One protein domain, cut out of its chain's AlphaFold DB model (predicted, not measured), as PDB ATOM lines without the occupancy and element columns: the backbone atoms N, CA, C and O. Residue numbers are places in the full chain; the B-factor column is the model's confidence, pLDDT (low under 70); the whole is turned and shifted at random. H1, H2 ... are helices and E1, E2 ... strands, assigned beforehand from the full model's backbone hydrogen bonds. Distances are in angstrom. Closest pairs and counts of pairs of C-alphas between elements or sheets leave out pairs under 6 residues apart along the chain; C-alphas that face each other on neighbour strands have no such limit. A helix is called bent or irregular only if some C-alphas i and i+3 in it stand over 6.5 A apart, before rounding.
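What this domain is: This is residues 7 to 37 and 49 to 126 of the 127 residues of an uncharacterized protein of Torulaspora globosa (UniProt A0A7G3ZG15). A long, bent ribbon of two antiparallel strands, E6 and E7, makes the length of a curled, partly barrel-like sheet; near one end of the ribbon E5 and E4 widen the sheet beside E6, and short E1 lies beside E7. A small hairpin, E2 and E3, is set off from this sheet, with its residues 53 to 58 sticking out, while the short helix H1 lies near the ribbon at the far end from E4 and E5. The printed part has 109 residues, with one named helix and seven named strands in the order H1 E1 E2 E3 E4 E5 E6 E7, and its class is mostly strand. The five-stranded sheet is mixed, in the order E1 E7 E6 E5 E4, and E2 and E3 form a second, antiparallel sheet. The whole is loose, with a radius of gyration of the C-alphas of 16.5 A and spans of 46 by 36 by 22 A.

How they stand to each other: H1, residues 12 to 16, only grazes the five-stranded sheet, with its residues 12 to 15. In H1 every O i to N i+4 pair is within hydrogen-bond range. E1, residues 33 to 35, is an edge strand and runs parallel to E7, residues 106 to 119, with N 34 and O 117 2.8 A apart. E2, residues 51 to 54, and E3, residues 57 to 60, form a hairpin, with N 52 and O 59 2.9 A apart. E3 runs on into E4, residues 63 to 68, across a break of 2 residues, at 69 degrees. E4, the other edge strand, forms a hairpin with E5, residues 73 to 78; N 66 and O 75 are 2.8 A apart. E4, E5, E6 and E7 make a meander, each strand the antiparallel neighbour of the one before. E6, residues 82 to 101, bends by 99 degrees at residue 87, and its pairing is staggered: residues 82 to 87 pair with E5, with N 84 and O 76 2.8 A apart, and residues 87 to 101 with E7, with N 97 and O 111 2.9 A apart. E7 bends by 70 degrees at residue 114.

Where its parts are: H1 begins at C-alpha 12, at (19.076, -49.662, 26.985). E4 is 16.7 A long and E5 16.6 A. E6, the longest strand by residues, measures 37.1 A from C-alpha 82 at (-16.197, -32.926, 20.575) to C-alpha 101. E7 measures 34.0 A and ends at C-alpha 119, at (-10.945, -44.035, 20.696).

The domain as a whole: The C-alphas of Ser 104 and Pro 125, the two farthest apart, are 47.7 A apart. Residues 38 to 48 are not printed, and C-alphas 37 and 49 are 25.0 A apart across the cut. The link from H1 to E1, 16 residues, is long. Residues 17 to 22 have pLDDT under 70; the mean of the printed part is 89.5.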
ATOM      1  N   SER A   7      20.503 -49.346  16.333       93.19
ATOM      2  CA  SER A   7      21.066 -48.899  17.605       93.19
ATOM      3  C   SER A   7      19.998 -48.913  18.700       93.19
ATOM      4  O   SER A   7      18.926 -48.334  18.534       93.19
ATOM      5  N   THR A   8      20.300 -49.542  19.837       91.00
ATOM      6  CA  THR A   8      19.423 -49.623  21.021       91.00
ATOM      7  C   THR A   8      19.984 -48.867  22.226       91.00
ATOM      8  O   THR A   8      19.507 -49.032  23.347       91.00
ATOM      9  N   SER A   9      21.008 -48.032  22.024       87.06
ATOM     10  CA  SER A   9      21.707 -47.338  23.111       87.06
ATOM     11  C   SER A   9      20.774 -46.471  23.965       87.06
ATOM     12  O   SER A   9      20.887 -46.499  25.189       87.06
ATOM     13  N   GLN A  10      19.827 -45.767  23.337       80.38
ATOM     14  CA  GLN A  10      18.881 -44.864  24.008       80.38
ATOM     15  C   GLN A  10      17.848 -45.614  24.858       80.38
ATOM     16  O   GLN A  10      17.527 -45.192  25.964       80.38
ATOM     17  N   VAL A  11      17.395 -46.780  24.396       83.69
ATOM     18  CA  VAL A  11      16.409 -47.612  25.106       83.69
ATOM     19  C   VAL A  11      17.045 -48.639  26.039       83.69
ATOM     20  O   VAL A  11      16.342 -49.397  26.703       83.69
ATOM     21  N   ARG A  12      18.377 -48.683  26.141       82.62
ATOM     22  CA  ARG A  12      19.076 -49.662  26.985       82.62
ATOM     23  C   ARG A  12      18.650 -49.556  28.450       82.62
ATOM     24  O   ARG A  12      18.503 -50.580  29.108       82.62
ATOM     25  N   ALA A  13      18.398 -48.341  28.934       71.69
ATOM     26  CA  ALA A  13      17.872 -48.110  30.277       71.69
ATOM     27  C   ALA A  13      16.461 -48.696  30.461       71.69
ATOM     28  O   ALA A  13      16.205 -49.304  31.493       71.69
ATOM     29  N   LEU A  14      15.584 -48.595  29.453       71.38
ATOM     30  CA  LEU A  14      14.255 -49.225  29.469       71.38
ATOM     31  C   LEU A  14      14.339 -50.753  29.474       71.38
ATOM     32  O   LEU A  14      13.596 -51.421  30.187       71.38
ATOM     33  N   LEU A  15      15.248 -51.310  28.675       70.25
ATOM     34  CA  LEU A  15      15.426 -52.757  28.553       70.25
ATOM     35  C   LEU A  15      16.004 -53.386  29.826       70.25
ATOM     36  O   LEU A  15      15.724 -54.546  30.114       70.25
ATOM     37  N   LEU A  16      16.822 -52.632  30.566       74.56
ATOM     38  CA  LEU A  16      17.471 -53.083  31.799       74.56
ATOM     39  C   LEU A  16      16.694 -52.705  33.066       74.56
ATOM     40  O   LEU A  16      17.002 -53.224  34.137       74.56
ATOM     41  N   SER A  17      15.717 -51.799  32.980       69.62
ATOM     42  CA  SER A  17      14.925 -51.404  34.142       69.62
ATOM     43  C   SER A  17      13.978 -52.525  34.571       69.62
ATOM     44  O   SER A  17      13.179 -53.009  33.770       69.62
ATOM     45  N   GLU A  18      14.011 -52.896  35.853       62.19
ATOM     46  CA  GLU A  18      13.051 -53.858  36.421       62.19
ATOM     47  C   GLU A  18      11.646 -53.261  36.605       62.19
ATOM     48  O   GLU A  18      10.650 -53.987  36.644       62.19
ATOM     49  N   ASN A  19      11.552 -51.928  36.658       61.94
ATOM     50  CA  ASN A  19      10.285 -51.207  36.698       61.94
ATOM     51  C   ASN A  19       9.594 -51.281  35.335       61.94
ATOM     52  O   ASN A  19       9.768 -50.431  34.463       61.94
ATOM     53  N   ARG A  20       8.773 -52.320  35.168       64.06
ATOM     54  CA  ARG A  20       7.882 -52.460  34.016       64.06
ATOM     55  C   ARG A  20       6.921 -51.276  33.963       64.06
ATOM     56  O   ARG A  20       6.407 -50.843  34.991       64.06
ATOM     57  N   GLN A  21       6.653 -50.785  32.756       66.06
ATOM     58  CA  GLN A  21       5.689 -49.717  32.504       66.06
ATOM     59  C   GLN A  21       4.331 -50.046  33.160       66.06
ATOM     60  O   GLN A  21       3.631 -50.961  32.728       66.06
ATOM     61  N   THR A  22       3.969 -49.302  34.207       64.31
ATOM     62  CA  THR A  22       2.687 -49.431  34.929       64.31
ATOM     63  C   THR A  22       1.618 -48.468  34.411       64.31
ATOM     64  O   THR A  22       0.426 -48.707  34.602       64.31
ATOM     65  N   ASN A  23       2.045 -47.406  33.723       73.44
ATOM     66  CA  ASN A  23       1.200 -46.334  33.204       73.44
ATOM     67  C   ASN A  23       1.122 -46.353  31.675       73.44
ATOM     68  O   ASN A  23       1.918 -46.991  30.996       73.44
ATOM     69  N   VAL A  24       0.168 -45.616  31.111       81.38
ATOM     70  CA  VAL A  24       0.050 -45.490  29.650       81.38
ATOM     71  C   VAL A  24       1.207 -44.703  29.018       81.38
ATOM     72  O   VAL A  24       1.547 -44.932  27.861       81.38
ATOM     73  N   THR A  25       1.864 -43.834  29.790       86.81
ATOM     74  CA  THR A  25       3.127 -43.195  29.406       86.81
ATOM     75  C   THR A  25       4.287 -44.171  29.563       86.81
ATOM     76  O   THR A  25       4.397 -44.844  30.594       86.81
ATOM     77  N   THR A  26       5.170 -44.233  28.572       86.25
ATOM     78  CA  THR A  26       6.436 -44.961  28.679       86.25
ATOM     79  C   THR A  26       7.337 -44.284  29.720       86.25
ATOM     80  O   THR A  26       7.150 -43.100  30.021       86.25
ATOM     81  N   PRO A  27       8.340 -44.981  30.285       84.44
ATOM     82  CA  PRO A  27       9.292 -44.338  31.193       84.44
ATOM     83  C   PRO A  27      10.131 -43.232  30.523       84.44
ATOM     84  O   PRO A  27      10.720 -42.418  31.226       84.44
ATOM     85  N   MET A  28      10.154 -43.169  29.184       84.56
ATOM     86  CA  MET A  28      10.759 -42.074  28.411       84.56
ATOM     87  C   MET A  28       9.803 -40.894  28.165       84.56
ATOM     88  O   MET A  28      10.176 -39.930  27.508       84.56
ATOM     89  N   GLY A  29       8.581 -40.948  28.704       87.31
ATOM     90  CA  GLY A  29       7.603 -39.862  28.622       87.31
ATOM     91  C   GLY A  29       6.746 -39.858  27.356       87.31
ATOM     92  O   GLY A  29       5.936 -38.948  27.190       87.31
ATOM     93  N   ASN A  30       6.857 -40.866  26.484       91.62
ATOM     94  CA  ASN A  30       6.025 -40.959  25.284       91.62
ATOM     95  C   ASN A  30       4.692 -41.661  25.567       91.62
ATOM     96  O   ASN A  30       4.545 -42.430  26.516       91.62
ATOM     97  N   MET A  31       3.706 -41.434  24.701       93.44
ATOM     98  CA  MET A  31       2.407 -42.105  24.746       93.44
ATOM     99  C   MET A  31       1.908 -42.368  23.325       93.44
ATOM    100  O   MET A  31       2.084 -41.531  22.444       93.44
ATOM    101  N   MET A  32       1.236 -43.502  23.125       95.12
ATOM    102  CA  MET A  32       0.524 -43.793  21.882       95.12
ATOM    103  C   MET A  32      -0.967 -43.461  22.017       95.12
ATOM    104  O   MET A  32      -1.667 -44.029  22.860       95.12
ATOM    105  N   LEU A  33      -1.443 -42.561  21.157       96.19
ATOM    106  CA  LEU A  33      -2.844 -42.170  21.013       96.19
ATOM    107  C   LEU A  33      -3.367 -42.646  19.652       96.19
ATOM    108  O   LEU A  33      -2.764 -42.350  18.627       96.19
ATOM    109  N   GLU A  34      -4.494 -43.354  19.640       96.94
ATOM    110  CA  GLU A  34      -5.144 -43.855  18.428       96.94
ATOM    111  C   GLU A  34      -6.605 -43.401  18.373       96.94
ATOM    112  O   GLU A  34      -7.383 -43.634  19.302       96.94
ATOM    113  N   ILE A  35      -6.982 -42.765  17.266       96.44
ATOM    114  CA  ILE A  35      -8.341 -42.294  16.995       96.44
ATOM    115  C   ILE A  35      -8.831 -43.016  15.743       96.44
ATOM    116  O   ILE A  35      -8.156 -43.016  14.719       96.44
ATOM    117  N   GLN A  36     -10.005 -43.643  15.817       95.62
ATOM    118  CA  GLN A  36     -10.657 -44.222  14.648       95.62
ATOM    119  C   GLN A  36     -11.378 -43.119  13.862       95.62
ATOM    120  O   GLN A  36     -12.572 -42.883  14.044       95.62
ATOM    121  N   GLY A  37     -10.625 -42.434  13.009       93.19
ATOM    122  CA  GLY A  37     -11.085 -41.331  12.173       93.19
ATOM    123  C   GLY A  37      -9.943 -40.369  11.871       93.19
ATOM    124  O   GLY A  37      -8.806 -40.607  12.278       93.19
ATOM    125  N   ASP A  49      -5.572 -18.502  19.559       80.56
ATOM    126  CA  ASP A  49      -4.944 -18.665  20.882       80.56
ATOM    127  C   ASP A  49      -4.526 -20.117  21.200       80.56
ATOM    128  O   ASP A  49      -3.886 -20.388  22.219       80.56
ATOM    129  N   ARG A  50      -4.919 -21.087  20.364       82.94
ATOM    130  CA  ARG A  50      -4.507 -22.494  20.470       82.94
ATOM    131  C   ARG A  50      -3.094 -22.758  19.955       82.94
ATOM    132  O   ARG A  50      -2.573 -23.835  20.252       82.94
ATOM    133  N   PHE A  51      -2.504 -21.845  19.187       87.56
ATOM    134  CA  PHE A  51      -1.146 -21.994  18.671       87.56
ATOM    135  C   PHE A  51      -0.116 -21.409  19.636       87.56
ATOM    136  O   PHE A  51      -0.300 -20.334  20.203       87.56
ATOM    137  N   SER A  52       0.997 -22.112  19.801       88.69
ATOM    138  CA  SER A  52       2.169 -21.629  20.529       88.69
ATOM    139  C   SER A  52       3.446 -22.087  19.829       88.69
ATOM    140  O   SER A  52       3.426 -23.041  19.057       88.69
ATOM    141  N   SER A  53       4.564 -21.406  20.081       88.00
ATOM    142  CA  SER A  53       5.870 -21.843  19.581       88.00
ATOM    143  C   SER A  53       6.598 -22.633  20.662       88.00
ATOM    144  O   SER A  53       6.685 -22.194  21.813       88.00
ATOM    145  N   HIS A  54       7.122 -23.798  20.298       87.25
ATOM    146  CA  HIS A  54       7.953 -24.629  21.156       87.25
ATOM    147  C   HIS A  54       9.187 -25.070  20.375       87.25
ATOM    148  O   HIS A  54       9.067 -25.659  19.306       87.25
ATOM    149  N   GLU A  55      10.378 -24.734  20.880       90.06
ATOM    150  CA  GLU A  55      11.663 -25.045  20.228       90.06
ATOM    151  C   GLU A  55      11.754 -24.589  18.754       90.06
ATOM    152  O   GLU A  55      12.398 -25.224  17.923       90.06
ATOM    153  N   GLY A  56      11.108 -23.466  18.416       86.69
ATOM    154  CA  GLY A  56      11.094 -22.925  17.052       86.69
ATOM    155  C   GLY A  56      10.137 -23.639  16.093       86.69
ATOM    156  O   GLY A  56      10.163 -23.354  14.898       86.69
ATOM    157  N   VAL A  57       9.294 -24.542  16.601       87.88
ATOM    158  CA  VAL A  57       8.221 -25.206  15.855       87.88
ATOM    159  C   VAL A  57       6.873 -24.699  16.353       87.88
ATOM    160  O   VAL A  57       6.633 -24.615  17.560       87.88
ATOM    161  N   ASP A  58       5.979 -24.374  15.423       87.94
ATOM    162  CA  ASP A  58       4.604 -24.015  15.752       87.94
ATOM    163  C   ASP A  58       3.818 -25.275  16.128       87.94
ATOM    164  O   ASP A  58       3.715 -26.229  15.354       87.94
ATOM    165  N   ILE A  59       3.259 -25.279  17.335       90.88
ATOM    166  CA  ILE A  59       2.440 -26.362  17.874       90.88
ATOM    167  C   ILE A  59       1.013 -25.872  18.115       90.88
ATOM    168  O   ILE A  59       0.776 -24.702  18.410       90.88
ATOM    169  N   VAL A  60       0.047 -26.785  18.020       90.88
ATOM    170  CA  VAL A  60      -1.373 -26.488  18.231       90.88
ATOM    171  C   VAL A  60      -1.952 -27.351  19.341       90.88
ATOM    172  O   VAL A  60      -1.900 -28.583  19.312       90.88
ATOM    173  N   LYS A  61      -2.569 -26.702  20.329       91.69
ATOM    174  CA  LYS A  61      -3.345 -27.382  21.364       91.69
ATOM    175  C   LYS A  61      -4.696 -27.814  20.794       91.69
ATOM    176  O   LYS A  61      -5.692 -27.093  20.887       91.69
ATOM    177  N   PHE A  62      -4.741 -29.010  20.211       92.44
ATOM    178  CA  PHE A  62      -5.960 -29.542  19.594       92.44
ATOM    179  C   PHE A  62      -6.968 -30.108  20.606       92.44
ATOM    180  O   PHE A  62      -8.158 -30.199  20.294       92.44
ATOM    181  N   GLY A  63      -6.534 -30.466  21.820       92.94
ATOM    182  CA  GLY A  63      -7.411 -31.129  22.778       92.94
ATOM    183  C   GLY A  63      -6.855 -31.310  24.187       92.94
ATOM    184  O   GLY A  63      -5.762 -30.849  24.517       92.94
ATOM    185  N   LEU A  64      -7.651 -31.980  25.021       95.00
ATOM    186  CA  LEU A  64      -7.329 -32.360  26.396       95.00
ATOM    187  C   LEU A  64      -7.626 -33.846  26.596       95.00
ATOM    188  O   LEU A  64      -8.752 -34.291  26.371       95.00
ATOM    189  N   LEU A  65      -6.621 -34.598  27.036       95.88
ATOM    190  CA  LEU A  65      -6.738 -36.021  27.325       95.88
ATOM    191  C   LEU A  65      -6.814 -36.243  28.837       95.88
ATOM    192  O   LEU A  65      -5.892 -35.898  29.571       95.88
ATOM    193  N   HIS A  66      -7.892 -36.874  29.287       95.19
ATOM    194  CA  HIS A  66      -8.047 -37.368  30.647       95.19
ATOM    195  C   HIS A  66      -7.953 -38.889  30.640       95.19
ATOM    196  O   HIS A  66      -8.700 -39.552  29.920       95.19
ATOM    197  N   VAL A  67      -7.060 -39.447  31.455       93.69
ATOM    198  CA  VAL A  67      -6.882 -40.896  31.596       93.69
ATOM    199  C   VAL A  67      -7.112 -41.282  33.047       93.69
ATOM    200  O   VAL A  67      -6.474 -40.740  33.945       93.69
ATOM    201  N   ASN A  68      -8.006 -42.238  33.275       92.62
ATOM    202  CA  ASN A  68      -8.205 -42.862  34.572       92.62
ATOM    203  C   ASN A  68      -7.602 -44.274  34.522       92.62
ATOM    204  O   ASN A  68      -8.154 -45.178  33.893       92.62
ATOM    205  N   MET A  69      -6.448 -44.450  35.170       86.25
ATOM    206  CA  MET A  69      -5.700 -45.713  35.150       86.25
ATOM    207  C   MET A  69      -6.360 -46.828  35.976       86.25
ATOM    208  O   MET A  69      -6.176 -47.996  35.643       86.25
ATOM    209  N   GLU A  70      -7.163 -46.495  36.991       88.50
ATOM    210  CA  GLU A  70      -7.890 -47.480  37.808       88.50
ATOM    211  C   GLU A  70      -8.971 -48.190  36.986       88.50
ATOM    212  O   GLU A  70      -9.079 -49.414  36.986       88.50
ATOM    213  N   THR A  71      -9.736 -47.414  36.219       91.25
ATOM    214  CA  THR A  71     -10.820 -47.916  35.357       91.25
ATOM    215  C   THR A  71     -10.363 -48.227  33.932       91.25
ATOM    216  O   THR A  71     -11.144 -48.747  33.137       91.25
ATOM    217  N   LYS A  72      -9.113 -47.889  33.583       92.81
ATOM    218  CA  LYS A  72      -8.565 -47.914  32.214       92.81
ATOM    219  C   LYS A  72      -9.443 -47.174  31.198       92.81
ATOM    220  O   LYS A  72      -9.450 -47.513  30.013       92.81
ATOM    221  N   SER A  73     -10.181 -46.166  31.649       94.88
ATOM    222  CA  SER A  73     -11.015 -45.323  30.798       94.88
ATOM    223  C   SER A  73     -10.257 -44.062  30.393       94.88
ATOM    224  O   SER A  73      -9.400 -43.560  31.125       94.88
ATOM    225  N   ALA A  74     -10.554 -43.553  29.202       96.38
ATOM    226  CA  ALA A  74      -9.977 -42.316  28.707       96.38
ATOM    227  C   ALA A  74     -11.056 -41.434  28.081       96.38
ATOM    228  O   ALA A  74     -11.972 -41.917  27.417       96.38
ATOM    229  N   THR A  75     -10.941 -40.129  28.286       96.44
ATOM    230  CA  THR A  75     -11.796 -39.124  27.656       96.44
ATOM    231  C   THR A  75     -10.913 -38.112  26.950       96.44
ATOM    232  O   THR A  75     -10.065 -37.487  27.584       96.44
ATOM    233  N   LEU A  76     -11.107 -37.952  25.644       96.75
ATOM    234  CA  LEU A  76     -10.410 -36.958  24.837       96.75
ATOM    235  C   LEU A  76     -11.400 -35.873  24.426       96.75
ATOM    236  O   LEU A  76     -12.387 -36.147  23.747       96.75
ATOM    237  N   PHE A  77     -11.128 -34.637  24.818       95.38
ATOM    238  CA  PHE A  77     -11.845 -33.467  24.330       95.38
ATOM    239  C   PHE A  77     -11.077 -32.873  23.157       95.38
ATOM    240  O   PHE A  77      -9.895 -32.569  23.306       95.38
ATOM    241  N   ILE A  78     -11.734 -32.702  22.011       92.75
ATOM    242  CA  ILE A  78     -11.143 -32.101  20.810       92.75
ATOM    243  C   ILE A  78     -11.819 -30.753  20.551       92.75
ATOM    244  O   ILE A  78     -13.049 -30.642  20.438       92.75
ATOM    245  N   GLY A  79     -10.999 -29.705  20.471       87.50
ATOM    246  CA  GLY A  79     -11.453 -28.328  20.316       87.50
ATOM    247  C   GLY A  79     -12.439 -27.911  21.413       87.50
ATOM    248  O   GLY A  79     -12.179 -28.080  22.601       87.50
ATOM    249  N   LYS A  80     -13.577 -27.337  21.001       85.75
ATOM    250  CA  LYS A  80     -14.628 -26.825  21.905       85.75
ATOM    251  C   LYS A  80     -15.955 -27.588  21.809       85.75
ATOM    252  O   LYS A  80     -16.929 -27.161  22.416       85.75
ATOM    253  N   LYS A  81     -16.042 -28.647  20.990       89.56
ATOM    254  CA  LYS A  81     -17.336 -29.265  20.627       89.56
ATOM    255  C   LYS A  81     -17.382 -30.789  20.676       89.56
ATOM    256  O   LYS A  81     -18.481 -31.333  20.713       89.56
ATOM    257  N   GLN A  82     -16.240 -31.471  20.675       93.62
ATOM    258  CA  GLN A  82     -16.197 -32.926  20.575       93.62
ATOM    259  C   GLN A  82     -15.606 -33.556  21.832       93.62
ATOM    260  O   GLN A  82     -14.593 -33.098  22.361       93.62
ATOM    261  N   ARG A  83     -16.231 -34.645  22.271       96.25
ATOM    262  CA  ARG A  83     -15.780 -35.519  23.350       96.25
ATOM    263  C   ARG A  83     -15.754 -36.953  22.841       96.25
ATOM    264  O   ARG A  83     -16.777 -37.474  22.413       96.25
ATOM    265  N   LEU A  84     -14.606 -37.609  22.911       96.62
ATOM    266  CA  LEU A  84     -14.457 -39.016  22.569       96.62
ATOM    267  C   LEU A  84     -14.263 -39.818  23.851       96.62
ATOM    268  O   LEU A  84     -13.464 -39.454  24.713       96.62
ATOM    269  N   LEU A  85     -15.003 -40.919  23.959       96.62
ATOM    270  CA  LEU A  85     -14.848 -41.897  25.028       96.62
ATOM    271  C   LEU A  85     -14.033 -43.070  24.495       96.62
ATOM    272  O   LEU A  85     -14.366 -43.654  23.460       96.62
ATOM    273  N   GLY A  86     -12.963 -43.391  25.203       96.50
ATOM    274  CA  GLY A  86     -12.004 -44.414  24.832       96.50
ATOM    275  C   GLY A  86     -11.524 -45.195  26.041       96.50
ATOM    276  O   GLY A  86     -12.032 -45.059  27.157       96.50
ATOM    277  N   SER A  87     -10.525 -46.030  25.810       96.31
ATOM    278  CA  SER A  87      -9.931 -46.860  26.850       96.31
ATOM    279  C   SER A  87      -8.431 -47.014  26.652       96.31
ATOM    280  O   SER A  87      -7.894 -46.821  25.560       96.31
ATOM    281  N   VAL A  88      -7.749 -47.361  27.737       95.75
ATOM    282  CA  VAL A  88      -6.343 -47.756  27.718       95.75
ATOM    283  C   VAL A  88      -6.285 -49.258  27.499       95.75
ATOM    284  O   VAL A  88      -6.790 -50.036  28.312       95.75
ATOM    285  N   VAL A  89      -5.649 -49.680  26.412       94.38
ATOM    286  CA  VAL A  89      -5.509 -51.093  26.055       94.38
ATOM    287  C   VAL A  89      -4.041 -51.490  26.028       94.38
ATOM    288  O   VAL A  89      -3.180 -50.721  25.598       94.38
ATOM    289  N   LYS A  90      -3.752 -52.703  26.505       93.50
ATOM    290  CA  LYS A  90      -2.438 -53.325  26.339       93.50
ATOM    291  C   LYS A  90      -2.337 -53.856  24.912       93.50
ATOM    292  O   LYS A  90      -3.299 -54.429  24.409       93.50
ATOM    293  N   LEU A  91      -1.195 -53.650  24.273       93.00
ATOM    294  CA  LEU A  91      -0.907 -54.208  22.960       93.00
ATOM    295  C   LEU A  91      -0.517 -55.680  23.112       93.00
ATOM    296  O   LEU A  91       0.316 -56.011  23.958       93.00
ATOM    297  N   ASP A  92      -1.099 -56.552  22.287       92.69
ATOM    298  CA  ASP A  92      -0.744 -57.977  22.272       92.69
ATOM    299  C   ASP A  92       0.727 -58.166  21.883       92.69
ATOM    300  O   ASP A  92       1.448 -58.962  22.479       92.69
ATOM    301  N   THR A  93       1.185 -57.375  20.909       94.31
ATOM    302  CA  THR A  93       2.591 -57.266  20.509       94.31
ATOM    303  C   THR A  93       3.063 -55.827  20.738       94.31
ATOM    304  O   THR A  93       2.489 -54.917  20.134       94.31
ATOM    305  N   PRO A  94       4.076 -55.589  21.593       92.62
ATOM    306  CA  PRO A  94       4.648 -54.259  21.780       92.62
ATOM    307  C   PRO A  94       5.187 -53.672  20.472       92.62
ATOM    308  O   PRO A  94       5.709 -54.398  19.625       92.62
ATOM    309  N   LEU A  95       5.092 -52.352  20.323       94.38
ATOM    310  CA  LEU A  95       5.528 -51.641  19.120       94.38
ATOM    311  C   LEU A  95       6.785 -50.821  19.405       94.38
ATOM    312  O   LEU A  95       6.817 -50.042  20.353       94.38
ATOM    313  N   GLY A  96       7.816 -50.979  18.574       93.12
ATOM    314  CA  GLY A  96       9.044 -50.189  18.664       93.12
ATOM    315  C   GLY A  96       8.955 -48.900  17.848       93.12
ATOM    316  O   GLY A  96       8.598 -48.938  16.670       93.12
ATOM    317  N   LEU A  97       9.331 -47.771  18.446       93.75
ATOM    318  CA  LEU A  97       9.525 -46.513  17.731       93.75
ATOM    319  C   LEU A  97      10.939 -46.476  17.155       93.75
ATOM    320  O   LEU A  97      11.918 -46.435  17.901       93.75
ATOM    321  N   LEU A  98      11.046 -46.484  15.828       95.19
ATOM    322  CA  LEU A  98      12.322 -46.421  15.120       95.19
ATOM    323  C   LEU A  98      12.473 -45.077  14.410       95.19
ATOM    324  O   LEU A  98      11.585 -44.643  13.678       95.19
ATOM    325  N   LYS A  99      13.631 -44.443  14.585       94.94
ATOM    326  CA  LYS A  99      14.036 -43.240  13.860       94.94
ATOM    327  C   LYS A  99      15.022 -43.623  12.767       94.94
ATOM    328  O   LYS A  99      16.117 -44.104  13.052       94.94
ATOM    329  N   PHE A 100      14.638 -43.377  11.520       95.31
ATOM    330  CA  PHE A 100      15.484 -43.591  10.350       95.31
ATOM    331  C   PHE A 100      16.153 -42.273   9.967       95.31
ATOM    332  O   PHE A 100      15.480 -41.297   9.639       95.31
ATOM    333  N   ASN A 101      17.484 -42.226  10.002       94.56
ATOM    334  CA  ASN A 101      18.240 -41.078   9.525       94.56
ATOM    335  C   ASN A 101      18.759 -41.353   8.112       94.56
ATOM    336  O   ASN A 101      19.783 -42.005   7.921       94.56
ATOM    337  N   HIS A 102      18.063 -40.815   7.113       92.44
ATOM    338  CA  HIS A 102      18.416 -41.006   5.706       92.44
ATOM    339  C   HIS A 102      19.750 -40.359   5.303       92.44
ATOM    340  O   HIS A 102      20.338 -40.780   4.313       92.44
ATOM    341  N   LYS A 103      20.249 -39.363   6.054       92.88
ATOM    342  CA  LYS A 103      21.527 -38.697   5.746       92.88
ATOM    343  C   LYS A 103      22.726 -39.550   6.155       92.88
ATOM    344  O   LYS A 103      23.694 -39.633   5.411       92.88
ATOM    345  N   SER A 104      22.665 -40.171   7.333       92.06
ATOM    346  CA  SER A 104      23.722 -41.051   7.855       92.06
ATOM    347  C   SER A 104      23.501 -42.528   7.527       92.06
ATOM    348  O   SER A 104      24.388 -43.340   7.766       92.06
ATOM    349  N   GLY A 105      22.318 -42.893   7.024       92.44
ATOM    350  CA  GLY A 105      21.923 -44.283   6.805       92.44
ATOM    351  C   GLY A 105      21.737 -45.079   8.099       92.44
ATOM    352  O   GLY A 105      21.765 -46.303   8.052       92.44
ATOM    353  N   THR A 106      21.583 -44.415   9.251       93.94
ATOM    354  CA  THR A 106      21.484 -45.068  10.567       93.94
ATOM    355  C   THR A 106      20.037 -45.243  11.016       93.94
ATOM    356  O   THR A 106      19.144 -44.493  10.615       93.94
ATOM    357  N   VAL A 107      19.807 -46.238  11.879       95.88
ATOM    358  CA  VAL A 107      18.501 -46.514  12.488       95.88
ATOM    359  C   VAL A 107      18.660 -46.602  13.998       95.88
ATOM    360  O   VAL A 107      19.523 -47.324  14.500       95.88
ATOM    361  N   GLU A 108      17.818 -45.876  14.724       94.25
ATOM    362  CA  GLU A 108      17.839 -45.815  16.186       94.25
ATOM    363  C   GLU A 108      16.481 -46.208  16.759       94.25
ATOM    364  O   GLU A 108      15.449 -45.692  16.331       94.25
ATOM    365  N   MET A 109      16.481 -47.091  17.755       94.00
ATOM    366  CA  MET A 109      15.301 -47.369  18.565       94.00
ATOM    367  C   MET A 109      15.152 -46.286  19.633       94.00
ATOM    368  O   MET A 109      16.063 -46.077  20.433       94.00
ATOM    369  N   GLN A 110      14.004 -45.615  19.618       92.06
ATOM    370  CA  GLN A 110      13.687 -44.469  20.469       92.06
ATOM    371  C   GLN A 110      12.844 -44.868  21.677       92.06
ATOM    372  O   GLN A 110      13.056 -44.338  22.757       92.06
ATOM    373  N   ASP A 111      11.888 -45.784  21.504       91.62
ATOM    374  CA  ASP A 111      10.995 -46.220  22.582       91.62
ATOM    375  C   ASP A 111      10.298 -47.547  22.239       91.62
ATOM    376  O   ASP A 111      10.355 -48.018  21.099       91.62
ATOM    377  N   ILE A 112       9.623 -48.141  23.225       91.12
ATOM    378  CA  ILE A 112       8.807 -49.348  23.095       91.12
ATOM    379  C   ILE A 112       7.444 -49.103  23.750       91.12
ATOM    380  O   ILE A 112       7.321 -48.978  24.968       91.12
ATOM    381  N   PHE A 113       6.388 -49.112  22.945       92.00
ATOM    382  CA  PHE A 113       5.014 -48.962  23.406       92.00
ATOM    383  C   PHE A 113       4.406 -50.322  23.752       92.00
ATOM    384  O   PHE A 113       4.256 -51.187  22.889       92.00
ATOM    385  N   SER A 114       4.005 -50.500  25.014       92.06
ATOM    386  CA  SER A 114       3.242 -51.681  25.466       92.06
ATOM    387  C   SER A 114       1.739 -51.419  25.605       92.06
ATOM    388  O   SER A 114       0.945 -52.356  25.697       92.06
ATOM    389  N   TYR A 115       1.340 -50.149  25.627       93.19
ATOM    390  CA  TYR A 115      -0.037 -49.700  25.810       93.19
ATOM    391  C   TYR A 115      -0.363 -48.604  24.800       93.19
ATOM    392  O   TYR A 115       0.521 -47.858  24.380       93.19
ATOM    393  N   LYS A 116      -1.645 -48.479  24.456       95.56
ATOM    394  CA  LYS A 116      -2.181 -47.339  23.708       95.56
ATOM    395  C   LYS A 116      -3.490 -46.854  24.317       95.56
ATOM    396  O   LYS A 116      -4.236 -47.643  24.902       95.56
ATOM    397  N   VAL A 117      -3.783 -45.571  24.143       96.81
ATOM    398  CA  VAL A 117      -5.125 -45.024  24.363       96.81
ATOM    399  C   VAL A 117      -5.869 -45.072  23.039       96.81
ATOM    400  O   VAL A 117      -5.388 -44.515  22.057       96.81
ATOM    401  N   ILE A 118      -7.025 -45.729  23.005       97.31
ATOM    402  CA  ILE A 118      -7.788 -45.922  21.772       97.31
ATOM    403  C   ILE A 118      -9.208 -45.365  21.876       97.31
ATOM    404  O   ILE A 118      -9.937 -45.643  22.831       97.31
ATOM    405  N   PHE A 119      -9.615 -44.620  20.849       97.62
ATOM    406  CA  PHE A 119     -10.945 -44.035  20.696       97.62
ATOM    407  C   PHE A 119     -11.620 -44.602  19.443       97.62
ATOM    408  O   PHE A 119     -11.347 -44.159  18.331       97.62
ATOM    409  N   LYS A 120     -12.493 -45.606  19.620       96.44
ATOM    410  CA  LYS A 120     -13.219 -46.283  18.519       96.44
ATOM    411  C   LYS A 120     -14.640 -45.762  18.291       96.44
ATOM    412  O   LYS A 120     -15.253 -46.025  17.262       96.44
ATOM    413  N   ASN A 121     -15.193 -45.087  19.293       93.19
ATOM    414  CA  ASN A 121     -16.586 -44.663  19.290       93.19
ATOM    415  C   ASN A 121     -16.743 -43.302  18.614       93.19
ATOM    416  O   ASN A 121     -15.819 -42.488  18.601       93.19
ATOM    417  N   ARG A 122     -17.948 -43.041  18.096       93.56
ATOM    418  CA  ARG A 122     -18.283 -41.743  17.502       93.56
ATOM    419  C   ARG A 122     -18.111 -40.617  18.532       93.56
ATOM    420  O   ARG A 122     -18.469 -40.820  19.697       93.56
ATOM    421  N   PRO A 123     -17.620 -39.435  18.116       93.81
ATOM    422  CA  PRO A 123     -17.566 -38.273  18.988       93.81
ATOM    423  C   PRO A 123     -18.957 -37.905  19.505       93.81
ATOM    424  O   PRO A 123     -19.936 -37.891  18.757       93.81
ATOM    425  N   LEU A 124     -19.023 -37.585  20.789       93.94
ATOM    426  CA  LEU A 124     -20.196 -37.062  21.469       93.94
ATOM    427  C   LEU A 124     -20.066 -35.540  21.622       93.94
ATOM    428  O   LEU A 124     -18.945 -35.019  21.657       93.94
ATOM    429  N   PRO A 125     -21.184 -34.812  21.766       93.12
ATOM    430  CA  PRO A 125     -21.148 -33.436  22.243       93.12
ATOM    431  C   PRO A 125     -20.507 -33.337  23.638       93.12
ATOM    432  O   PRO A 125     -20.447 -34.306  24.405       93.12
ATOM    433  N   ILE A 126     -20.011 -32.140  23.965       85.88
ATOM    434  CA  ILE A 126     -19.446 -31.832  25.292       85.88
ATOM    435  C   ILE A 126     -20.558 -31.626  26.346       85.88
ATOM    436  O   ILE A 126     -20.261 -31.650  27.537       85.88
TER     437      ILE A 126